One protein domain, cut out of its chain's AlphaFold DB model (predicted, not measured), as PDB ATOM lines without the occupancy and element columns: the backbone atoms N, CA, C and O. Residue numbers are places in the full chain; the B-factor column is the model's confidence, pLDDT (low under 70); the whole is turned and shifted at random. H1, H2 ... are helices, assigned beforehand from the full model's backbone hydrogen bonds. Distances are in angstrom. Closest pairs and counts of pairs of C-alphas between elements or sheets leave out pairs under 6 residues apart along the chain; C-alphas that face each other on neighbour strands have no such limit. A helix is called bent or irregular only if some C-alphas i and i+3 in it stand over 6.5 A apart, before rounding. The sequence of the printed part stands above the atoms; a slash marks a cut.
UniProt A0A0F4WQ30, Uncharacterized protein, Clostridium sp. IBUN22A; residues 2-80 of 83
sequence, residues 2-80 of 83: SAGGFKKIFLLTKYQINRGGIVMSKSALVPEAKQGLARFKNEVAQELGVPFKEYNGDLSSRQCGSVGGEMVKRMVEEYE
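This is residues 2 to 80 of the 83 residues of an uncharacterized protein of Clostridium sp. IBUN22A (UniProt A0A0F4WQ30). What is the main picture? The longest helix, H3, crosses the later part of H2 steeply, while H1 meets H2 near the first ends of both helices, making a corner at nearly a right angle; together they form an open three-helix frame with few contacts, from which the loop of residues 17 to 27 sticks out. What is it made of? The printed part has 79 residues with three named helices, in the order H1, H2, H3, and no named strand; its class is all helix. How large is it? It is only just compact, close to loose, with a radius of gyration of the C-alphas of 13.9 A and spans of 35 by 32 by 22 A.

Where is the longest helix? H3, residues 61 to 80, is 28.3 A long and ends at C-alpha 80 (88.029, 141.737, 129.020). Where are the others? H2, residues 31 to 47, is 25.3 A long and only just irregular, with C-alphas 32 and 35 7.0 A apart. H1, residues 3 to 13, is 17.4 A long and begins at C-alpha 3 (95.180, 128.763, 129.836).

How does H3 meet H2? Residues 67 to 71 of H3 touch residues 40 to 45 of H2, the closest C-alphas being those of Val 67 and Ala 45, 5.7 A apart. They run opposite ways at a steep tilt of 68 degrees, only just short of about perpendicular. And H1? It touches H2 at residues 32 to 33 of H2 alone, about perpendicular at 81 degrees, the closest C-alphas being those of Gly 5 and Ala 33, 6.7 A apart. H1 and H3 are near each other. Are the backbones helical? Every O i to N i+4 pair of H3 is within hydrogen-bond range, against 11 of 13 in H2 and 2 of 7 in H1, where 2 of 8 O i to N i+3 pairs are.

How far does it reach? The two C-alphas farthest apart, those of Arg 19 and Gly 49, are 38.4 A apart. Are there cuts or long links? The printed part has no cut; the links H1 to H2 and H2 to H3, of 17 and 13 residues, are long. Where is confidence low? Residues 2 to 29 are under 70, and the mean pLDDT of the printed part is 70.8.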
ATOM      1  N   SER A   2      97.880 125.255 131.976       36.81
ATOM      2  CA  SER A   2      97.340 125.661 130.666       36.81
ATOM      3  C   SER A   2      96.251 126.727 130.839       36.81
ATOM      4  O   SER A   2      95.499 126.684 131.818       36.81
ATOM      5  N   ALA A   3      96.136 127.650 129.879       47.78
ATOM      6  CA  ALA A   3      95.180 128.763 129.836       47.78
ATOM      7  C   ALA A   3      93.694 128.361 130.015       47.78
ATOM      8  O   ALA A   3      92.842 129.229 130.215       47.78
ATOM      9  N   GLY A   4      93.370 127.063 129.962       43.72
ATOM     10  CA  GLY A   4      92.046 126.513 130.275       43.72
ATOM     11  C   GLY A   4      91.740 126.346 131.773       43.72
ATOM     12  O   GLY A   4      90.577 126.423 132.160       43.72
ATOM     13  N   GLY A   5      92.750 126.184 132.637       47.41
ATOM     14  CA  GLY A   5      92.547 125.990 134.082       47.41
ATOM     15  C   GLY A   5      92.025 127.242 134.795       47.41
ATOM     16  O   GLY A   5      91.208 127.148 135.708       47.41
ATOM     17  N   PHE A   6      92.427 128.421 134.316       50.28
ATOM     18  CA  PHE A   6      91.982 129.706 134.856       50.28
ATOM     19  C   PHE A   6      90.560 130.090 134.408       50.28
ATOM     20  O   PHE A   6      89.826 130.702 135.179       50.28
ATOM     21  N   LYS A   7      90.109 129.641 133.222       48.94
ATOM     22  CA  LYS A   7      88.730 129.867 132.733       48.94
ATOM     23  C   LYS A   7      87.667 129.205 133.622       48.94
ATOM     24  O   LYS A   7      86.579 129.749 133.798       48.94
ATOM     25  N   LYS A   8      87.981 128.047 134.216       45.22
ATOM     26  CA  LYS A   8      87.048 127.283 135.062       45.22
ATOM     27  C   LYS A   8      86.834 127.933 136.440       45.22
ATOM     28  O   LYS A   8      85.728 127.870 136.967       45.22
ATOM     29  N   ILE A   9      87.851 128.617 136.975       50.31
ATOM     30  CA  ILE A   9      87.789 129.365 138.250       50.31
ATOM     31  C   ILE A   9      86.749 130.483 138.192       50.31
ATOM     32  O   ILE A   9      86.024 130.692 139.158       50.31
ATOM     33  N   PHE A  10      86.671 131.179 137.055       48.88
ATOM     34  CA  PHE A  10      85.786 132.326 136.865       48.88
ATOM     35  C   PHE A  10      84.346 131.927 136.498       48.88
ATOM     36  O   PHE A  10      83.389 132.548 136.956       48.88
ATOM     37  N   LEU A  11      84.157 130.859 135.715       48.06
ATOM     38  CA  LEU A  11      82.808 130.396 135.358       48.06
ATOM     39  C   LEU A  11      82.070 129.733 136.533       48.06
ATOM     40  O   LEU A  11      80.847 129.833 136.612       48.06
ATOM     41  N   LEU A  12      82.782 129.118 137.485       44.88
ATOM     42  CA  LEU A  12      82.155 128.499 138.661       44.88
ATOM     43  C   LEU A  12      81.806 129.498 139.775       44.88
ATOM     44  O   LEU A  12      80.859 129.249 140.518       44.88
ATOM     45  N   THR A  13      82.469 130.655 139.867       47.44
ATOM     46  CA  THR A  13      82.049 131.738 140.783       47.44
ATOM     47  C   THR A  13      80.805 132.479 140.296       47.44
ATOM     48  O   THR A  13      80.069 133.035 141.108       47.44
ATOM     49  N   LYS A  14      80.517 132.466 138.989       42.97
ATOM     50  CA  LYS A  14      79.334 133.129 138.414       42.97
ATOM     51  C   LYS A  14      78.027 132.325 138.543       42.97
ATOM     52  O   LYS A  14      76.972 132.903 138.305       42.97
ATOM     53  N   TYR A  15      78.055 131.053 138.965       38.50
ATOM     54  CA  TYR A  15      76.866 130.174 139.007       38.50
ATOM     55  C   TYR A  15      76.361 129.776 140.415       38.50
ATOM     56  O   TYR A  15      75.572 128.842 140.541       38.50
ATOM     57  N   GLN A  16      76.746 130.496 141.479       41.34
ATOM     58  CA  GLN A  16      76.192 130.315 142.839       41.34
ATOM     59  C   GLN A  16      75.606 131.595 143.465       41.34
ATOM     60  O   GLN A  16      75.613 131.770 144.679       41.34
ATOM     61  N   ILE A  17      75.015 132.479 142.658       42.84
ATOM     62  CA  ILE A  17      74.089 133.500 143.177       42.84
ATOM     63  C   ILE A  17      72.662 132.974 142.988       42.84
ATOM     64  O   ILE A  17      71.955 133.366 142.067       42.84
ATOM     65  N   ASN A  18      72.236 132.037 143.839       36.62
ATOM     66  CA  ASN A  18      70.826 131.662 143.957       36.62
ATOM     67  C   ASN A  18      70.368 131.840 145.411       36.62
ATOM     68  O   ASN A  18      70.724 131.059 146.281       36.62
ATOM     69  N   ARG A  19      69.609 132.926 145.614       44.47
ATOM     70  CA  ARG A  19      68.636 133.230 146.682       44.47
ATOM     71  C   ARG A  19      68.944 132.726 148.105       44.47
ATOM     72  O   ARG A  19      68.648 131.591 148.446       44.47
ATOM     73  N   GLY A  20      69.331 133.671 148.969       39.69
ATOM     74  CA  GLY A  20      69.120 133.580 150.420       39.69
ATOM     75  C   GLY A  20      70.262 132.937 151.204       39.69
ATOM     76  O   GLY A  20      70.180 131.779 151.587       39.69
ATOM     77  N   GLY A  21      71.291 133.731 151.513       36.91
ATOM     78  CA  GLY A  21      72.369 133.351 152.428       36.91
ATOM     79  C   GLY A  21      73.662 132.983 151.705       36.91
ATOM     80  O   GLY A  21      73.739 131.999 150.979       36.91
ATOM     81  N   ILE A  22      74.707 133.783 151.921       46.66
ATOM     82  CA  ILE A  22      76.063 133.450 151.485       46.66
ATOM     83  C   ILE A  22      76.560 132.321 152.393       46.66
ATOM     84  O   ILE A  22      77.112 132.565 153.465       46.66
ATOM     85  N   VAL A  23      76.366 131.069 151.982       39.53
ATOM     86  CA  VAL A  23      77.103 129.944 152.562       39.53
ATOM     87  C   VAL A  23      78.500 129.985 151.947       39.53
ATOM     88  O   VAL A  23      78.746 129.402 150.893       39.53
ATOM     89  N   MET A  24      79.427 130.721 152.569       39.69
ATOM     90  CA  MET A  24      80.848 130.649 152.214       39.69
ATOM     91  C   MET A  24      81.378 129.267 152.600       39.69
ATOM     92  O   MET A  24      81.941 129.075 153.678       39.69
ATOM     93  N   SER A  25      81.182 128.274 151.732       40.28
ATOM     94  CA  SER A  25      81.896 127.011 151.873       40.28
ATOM     95  C   SER A  25      83.394 127.306 151.745       40.28
ATOM     96  O   SER A  25      83.836 127.949 150.794       40.28
ATOM     97  N   LYS A  26      84.196 126.854 152.712       51.03
ATOM     98  CA  LYS A  26      85.665 127.025 152.748       51.03
ATOM     99  C   LYS A  26      86.390 126.196 151.667       51.03
ATOM    100  O   LYS A  26      87.613 126.048 151.692       51.03
ATOM    101  N   SER A  27      85.638 125.632 150.731       51.34
ATOM    102  CA  SER A  27      86.117 124.788 149.650       51.34
ATOM    103  C   SER A  27      86.377 125.658 148.427       51.34
ATOM    104  O   SER A  27      85.500 126.388 147.974       51.34
ATOM    105  N   ALA A  28      87.595 125.593 147.886       59.47
ATOM    106  CA  ALA A  28      87.892 126.231 146.611       59.47
ATOM    107  C   ALA A  28      86.930 125.675 145.547       59.47
ATOM    108  O   ALA A  28      86.882 124.463 145.350       59.47
ATOM    109  N   LEU A  29      86.187 126.557 144.869       65.56
ATOM    110  CA  LEU A  29      85.201 126.191 143.837       65.56
ATOM    111  C   LEU A  29      85.810 125.356 142.702       65.56
ATOM    112  O   LEU A  29      85.127 124.563 142.065       65.56
ATOM    113  N   VAL A  30      87.113 125.532 142.476       75.56
ATOM    114  CA  VAL A  30      87.931 124.706 141.591       75.56
ATOM    115  C   VAL A  30      89.137 124.232 142.400       75.56
ATOM    116  O   VAL A  30      90.072 125.008 142.610       75.56
ATOM    117  N   PRO A  31      89.139 122.991 142.908       73.81
ATOM    118  CA  PRO A  31      90.245 122.468 143.708       73.81
ATOM    119  C   PRO A  31      91.586 122.504 142.965       73.81
ATOM    120  O   PRO A  31      92.616 122.841 143.551       73.81
ATOM    121  N   GLU A  32      91.570 122.243 141.657       74.56
ATOM    122  CA  GLU A  32      92.752 122.205 140.788       74.56
ATOM    123  C   GLU A  32      93.406 123.584 140.639       74.56
ATOM    124  O   GLU A  32      94.603 123.710 140.390       74.56
ATOM    125  N   ALA A  33      92.625 124.641 140.836       75.12
ATOM    126  CA  ALA A  33      93.089 126.010 140.760       75.12
ATOM    127  C   ALA A  33      93.788 126.506 142.020       75.12
ATOM    128  O   ALA A  33      94.450 127.541 141.981       75.12
ATOM    129  N   LYS A  34      93.640 125.797 143.143       75.88
ATOM    130  CA  LYS A  34      94.104 126.251 144.456       75.88
ATOM    131  C   LYS A  34      95.595 126.590 144.457       75.88
ATOM    132  O   LYS A  34      95.989 127.610 145.012       75.88
ATOM    133  N   GLN A  35      96.413 125.762 143.807       79.50
ATOM    134  CA  GLN A  35      97.857 125.990 143.700       79.50
ATOM    135  C   GLN A  35      98.186 127.201 142.821       79.50
ATOM    136  O   GLN A  35      99.053 128.000 143.165       79.50
ATOM    137  N   GLY A  36      97.465 127.356 141.714       82.88
ATOM    138  CA  GLY A  36      97.588 128.499 140.820       82.88
ATOM    139  C   GLY A  36      97.249 129.821 141.477       82.88
ATOM    140  O   GLY A  36      98.014 130.775 141.413       82.88
ATOM    141  N   LEU A  37      96.115 129.839 142.169       82.44
ATOM    142  CA  LEU A  37      95.644 131.001 142.903       82.44
ATOM    143  C   LEU A  37      96.587 131.361 144.056       82.44
ATOM    144  O   LEU A  37      96.804 132.537 144.320       82.44
ATOM    145  N   ALA A  38      97.183 130.364 144.721       84.50
ATOM    146  CA  ALA A  38      98.181 130.595 145.762       84.50
ATOM    147  C   ALA A  38      99.462 131.241 145.210       84.50
ATOM    148  O   ALA A  38      99.981 132.163 145.836       84.50
ATOM    149  N   ARG A  39      99.939 130.796 144.040       86.81
ATOM    150  CA  ARG A  39     101.076 131.421 143.341       86.81
ATOM    151  C   ARG A  39     100.758 132.859 142.956       86.81
ATOM    152  O   ARG A  39     101.486 133.755 143.358       86.81
ATOM    153  N   PHE A  40      99.615 133.073 142.311       87.75
ATOM    154  CA  PHE A  40      99.181 134.399 141.884       87.75
ATOM    155  C   PHE A  40      99.016 135.375 143.058       87.75
ATOM    156  O   PHE A  40      99.474 136.510 143.003       87.75
ATOM    157  N   LYS A  41      98.434 134.918 144.173       85.56
ATOM    158  CA  LYS A  41      98.354 135.709 145.407       85.56
ATOM    159  C   LYS A  41      99.739 136.136 145.895       85.56
ATOM    160  O   LYS A  41      99.900 137.273 146.320       85.56
ATOM    161  N   ASN A  42     100.716 135.229 145.871       90.06
ATOM    162  CA  ASN A  42     102.071 135.532 146.325       90.06
ATOM    163  C   ASN A  42     102.773 136.523 145.387       90.06
ATOM    164  O   ASN A  42     103.440 137.421 145.883       90.06
ATOM    165  N   GLU A  43     102.583 136.398 144.074       90.25
ATOM    166  CA  GLU A  43     103.100 137.346 143.075       90.25
ATOM    167  C   GLU A  43     102.527 138.751 143.309       90.25
ATOM    168  O   GLU A  43     103.274 139.700 143.533       90.25
ATOM    169  N   VAL A  44     101.200 138.871 143.400       89.75
ATOM    170  CA  VAL A  44     100.531 140.157 143.656       89.75
ATOM    171  C   VAL A  44     100.929 140.740 145.016       89.75
ATOM    172  O   VAL A  44     101.145 141.942 145.141       89.75
ATOM    173  N   ALA A  45     101.064 139.904 146.047       90.12
ATOM    174  CA  ALA A  45     101.530 140.346 147.358       90.12
ATOM    175  C   ALA A  45     102.962 140.900 147.311       90.12
ATOM    176  O   ALA A  45     103.224 141.938 147.917       90.12
ATOM    177  N   GLN A  46     103.866 140.239 146.581       91.94
ATOM    178  CA  GLN A  46     105.238 140.706 146.388       91.94
ATOM    179  C   GLN A  46     105.276 142.050 145.660       91.94
ATOM    180  O   GLN A  46     105.975 142.957 146.103       91.94
ATOM    181  N   GLU A  47     104.487 142.206 144.599       91.81
ATOM    182  CA  GLU A  47     104.405 143.457 143.839       91.81
ATOM    183  C   GLU A  47     103.855 144.620 144.671       91.81
ATOM    184  O   GLU A  47     104.343 145.743 144.574       91.81
ATOM    185  N   LEU A  48     102.873 144.352 145.534       90.94
ATOM    186  CA  LEU A  48     102.306 145.347 146.445       90.94
ATOM    187  C   LEU A  48     103.145 145.558 147.718       90.94
ATOM    188  O   LEU A  48     102.747 146.333 148.589       90.94
ATOM    189  N   GLY A  49     104.283 144.869 147.858       90.31
ATOM    190  CA  GLY A  49     105.153 144.960 149.033       90.31
ATOM    191  C   GLY A  49     104.503 144.453 150.325       90.31
ATOM    192  O   GLY A  49     104.892 144.865 151.418       90.31
ATOM    193  N   VAL A  50     103.493 143.583 150.227       89.00
ATOM    194  CA  VAL A  50     102.793 143.021 151.384       89.00
ATOM    195  C   VAL A  50     103.465 141.705 151.789       89.00
ATOM    196  O   VAL A  50     103.446 140.745 151.013       89.00
ATOM    197  N   PRO A  51     104.036 141.605 153.004       84.56
ATOM    198  CA  PRO A  51     104.811 140.441 153.417       84.56
ATOM    199  C   PRO A  51     103.893 139.294 153.856       84.56
ATOM    200  O   PRO A  51     103.732 139.028 155.046       84.56
ATOM    201  N   PHE A  52     103.281 138.609 152.890       82.50
ATOM    202  CA  PHE A  52     102.475 137.419 153.151       82.50
ATOM    203  C   PHE A  52     103.341 136.275 153.697       82.50
ATOM    204  O   PHE A  52     104.328 135.868 153.086       82.50
ATOM    205  N   LYS A  53     102.926 135.721 154.833       80.19
ATOM    206  CA  LYS A  53     103.512 134.559 155.510       80.19
ATOM    207  C   LYS A  53     102.475 133.435 155.616       80.19
ATOM    208  O   LYS A  53     101.323 133.579 155.196       80.19
ATOM    209  N   GLU A  54     102.876 132.300 156.185       73.31
ATOM    210  CA  GLU A  54     101.964 131.186 156.482       73.31
ATOM    211  C   GLU A  54     100.859 131.600 157.471       73.31
ATOM    212  O   GLU A  54      99.693 131.241 157.299       73.31
ATOM    213  N   TYR A  55     101.209 132.456 158.435       74.12
ATOM    214  CA  TYR A  55     100.281 133.120 159.342       74.12
ATOM    215  C   TYR A  55     100.348 134.635 159.132       74.12
ATOM    216  O   TYR A  55     101.418 135.220 159.249       74.12
ATOM    217  N   ASN A  56      99.206 135.250 158.813       80.00
ATOM    218  CA  ASN A  56      99.086 136.675 158.466       80.00
ATOM    219  C   ASN A  56      98.274 137.461 159.507       80.00
ATOM    220  O   ASN A  56      97.609 138.433 159.158       80.00
ATOM    221  N   GLY A  57      98.246 137.010 160.767       78.75
ATOM    222  CA  GLY A  57      97.490 137.687 161.829       78.75
ATOM    223  C   GLY A  57      98.034 139.077 162.184       78.75
ATOM    224  O   GLY A  57      97.319 139.878 162.774       78.75
ATOM    225  N   ASP A  58      99.278 139.364 161.798       83.94
ATOM    226  CA  ASP A  58      99.954 140.659 161.899       83.94
ATOM    227  C   ASP A  58      99.613 141.620 160.747       83.94
ATOM    228  O   ASP A  58      99.828 142.827 160.872       83.94
ATOM    229  N   LEU A  59      99.069 141.121 159.630       86.00
ATOM    230  CA  LEU A  59      98.691 141.962 158.497       86.00
ATOM    231  C   LEU A  59      97.346 142.641 158.742       86.00
ATOM    232  O   LEU A  59      96.362 142.018 159.143       86.00
ATOM    233  N   SER A  60      97.271 143.930 158.416       87.62
ATOM    234  CA  SER A  60      96.000 144.645 158.478       87.62
ATOM    235  C   SER A  60      95.011 144.106 157.439       87.62
ATOM    236  O   SER A  60      95.379 143.771 156.309       87.62
ATOM    237  N   SER A  61      93.716 144.127 157.772       87.25
ATOM    238  CA  SER A  61      92.639 143.775 156.834       87.25
ATOM    239  C   SER A  61      92.707 144.581 155.535       87.25
ATOM    240  O   SER A  61      92.332 144.077 154.480       87.25
ATOM    241  N   ARG A  62      93.225 145.818 155.596       87.62
ATOM    242  CA  ARG A  62      93.452 146.662 154.419       87.62
ATOM    243  C   ARG A  62      94.523 146.072 153.504       87.62
ATOM    244  O   ARG A  62      94.270 145.962 152.316       87.62
ATOM    245  N   GLN A  63      95.669 145.649 154.036       87.06
ATOM    246  CA  GLN A  63      96.743 145.044 153.237       87.06
ATOM    247  C   GLN A  63      96.293 143.736 152.582       87.06
ATOM    248  O   GLN A  63      96.465 143.552 151.378       87.06
ATOM    249  N   CYS A  64      95.651 142.855 153.352       86.62
ATOM    250  CA  CYS A  64      95.091 141.614 152.822       86.62
ATOM    251  C   CYS A  64      94.016 141.884 151.755       86.62
ATOM    252  O   CYS A  64      93.984 141.214 150.722       86.62
ATOM    253  N   GLY A  65      93.166 142.888 151.986       86.94
ATOM    254  CA  GLY A  65      92.139 143.330 151.044       86.94
ATOM    255  C   GLY A  65      92.715 143.906 149.750       86.94
ATOM    256  O   GLY A  65      92.218 143.577 148.678       86.94
ATOM    257  N   SER A  66      93.787 144.701 149.825       91.31
ATOM    258  CA  SER A  66      94.469 145.264 148.654       91.31
ATOM    259  C   SER A  66      95.011 144.177 147.726       91.31
ATOM    260  O   SER A  66      94.797 144.257 146.520       91.31
ATOM    261  N   VAL A  67      95.625 143.121 148.276       89.88
ATOM    262  CA  VAL A  67      96.094 141.976 147.476       89.88
ATOM    263  C   VAL A  67      94.926 141.253 146.806       89.88
ATOM    264  O   VAL A  67      94.964 141.008 145.604       89.88
ATOM    265  N   GLY A  68      93.859 140.948 147.552       86.69
ATOM    266  CA  GLY A  68      92.677 140.290 146.987       86.69
ATOM    267  C   GLY A  68      91.977 141.119 145.902       86.69
ATOM    268  O   GLY A  68      91.545 140.567 144.893       86.69
ATOM    269  N   GLY A  69      91.892 142.438 146.085       88.31
ATOM    270  CA  GLY A  69      91.306 143.359 145.110       88.31
ATOM    271  C   GLY A  69      92.118 143.445 143.820       88.31
ATOM    272  O   GLY A  69      91.549 143.349 142.735       88.31
ATOM    273  N   GLU A  70      93.443 143.543 143.929       91.88
ATOM    274  CA  GLU A  70      94.344 143.589 142.775       91.88
ATOM    275  C   GLU A  70      94.329 142.271 141.985       91.88
ATOM    276  O   GLU A  70      94.282 142.278 140.755       91.88
ATOM    277  N   MET A  71      94.248 141.129 142.678       88.44
ATOM    278  CA  MET A  71      94.046 139.833 142.028       88.44
ATOM    279  C   MET A  71      92.767 139.814 141.180       88.44
ATOM    280  O   MET A  71      92.799 139.363 140.038       88.44
ATOM    281  N   VAL A  72      91.640 140.298 141.717       86.81
ATOM    282  CA  VAL A  72      90.364 140.343 140.983       86.81
ATOM    283  C   VAL A  72      90.445 141.308 139.804       86.81
ATOM    284  O   VAL A  72      89.976 140.965 138.722       86.81
ATOM    285  N   LYS A  73      91.064 142.477 139.989       87.69
ATOM    286  CA  LYS A  73      91.232 143.481 138.935       87.69
ATOM    287  C   LYS A  73      91.943 142.898 137.714       87.69
ATOM    288  O   LYS A  73      91.362 142.888 136.635       87.69
ATOM    289  N   ARG A  74      93.122 142.297 137.904       87.31
ATOM    290  CA  ARG A  74      93.887 141.665 136.815       87.31
ATOM    291  C   ARG A  74      93.138 140.516 136.153       87.31
ATOM    292  O   ARG A  74      93.221 140.347 134.944       87.31
ATOM    293  N   MET A  75      92.391 139.724 136.929       83.56
ATOM    294  CA  MET A  75      91.570 138.644 136.371       83.56
ATOM    295  C   MET A  75      90.454 139.171 135.464       83.56
ATOM    296  O   MET A  75      90.138 138.525 134.467       83.56
ATOM    297  N   VAL A  76      89.839 140.302 135.820       81.19
ATOM    298  CA  VAL A  76      88.804 140.941 135.000       81.19
ATOM    299  C   VAL A  76      89.429 141.582 133.766       81.19
ATOM    300  O   VAL A  76      88.938 141.331 132.674       81.19
ATOM    301  N   GLU A  77      90.539 142.307 133.908       85.94
ATOM    302  CA  GLU A  77      91.265 142.911 132.780       85.94
ATOM    303  C   GLU A  77      91.699 141.848 131.755       85.94
ATOM    304  O   GLU A  77      91.382 141.953 130.574       85.94
ATOM    305  N   GLU A  78      92.332 140.758 132.201       85.06
ATOM    306  CA  GLU A  78      92.682 139.615 131.345       85.06
ATOM    307  C   GLU A  78      91.458 138.994 130.657       85.06
ATOM    308  O   GLU A  78      91.554 138.503 129.534       85.06
ATOM    309  N   TYR A  79      90.306 138.962 131.327       76.56
ATOM    310  CA  TYR A  79      89.075 138.447 130.738       76.56
ATOM    311  C   TYR A  79      88.531 139.396 129.663       76.56
ATOM    312  O   TYR A  79      88.204 138.936 128.572       76.56
ATOM    313  N   GLU A  80      88.481 140.697 129.950       80.56
ATOM    314  CA  GLU A  80      88.029 141.737 129.020       80.56
ATOM    315  C   GLU A  80      88.934 141.855 127.790       80.56
ATOM    316  O   GLU A  80      88.450 142.107 126.695       80.56
TER     317      GLU A  80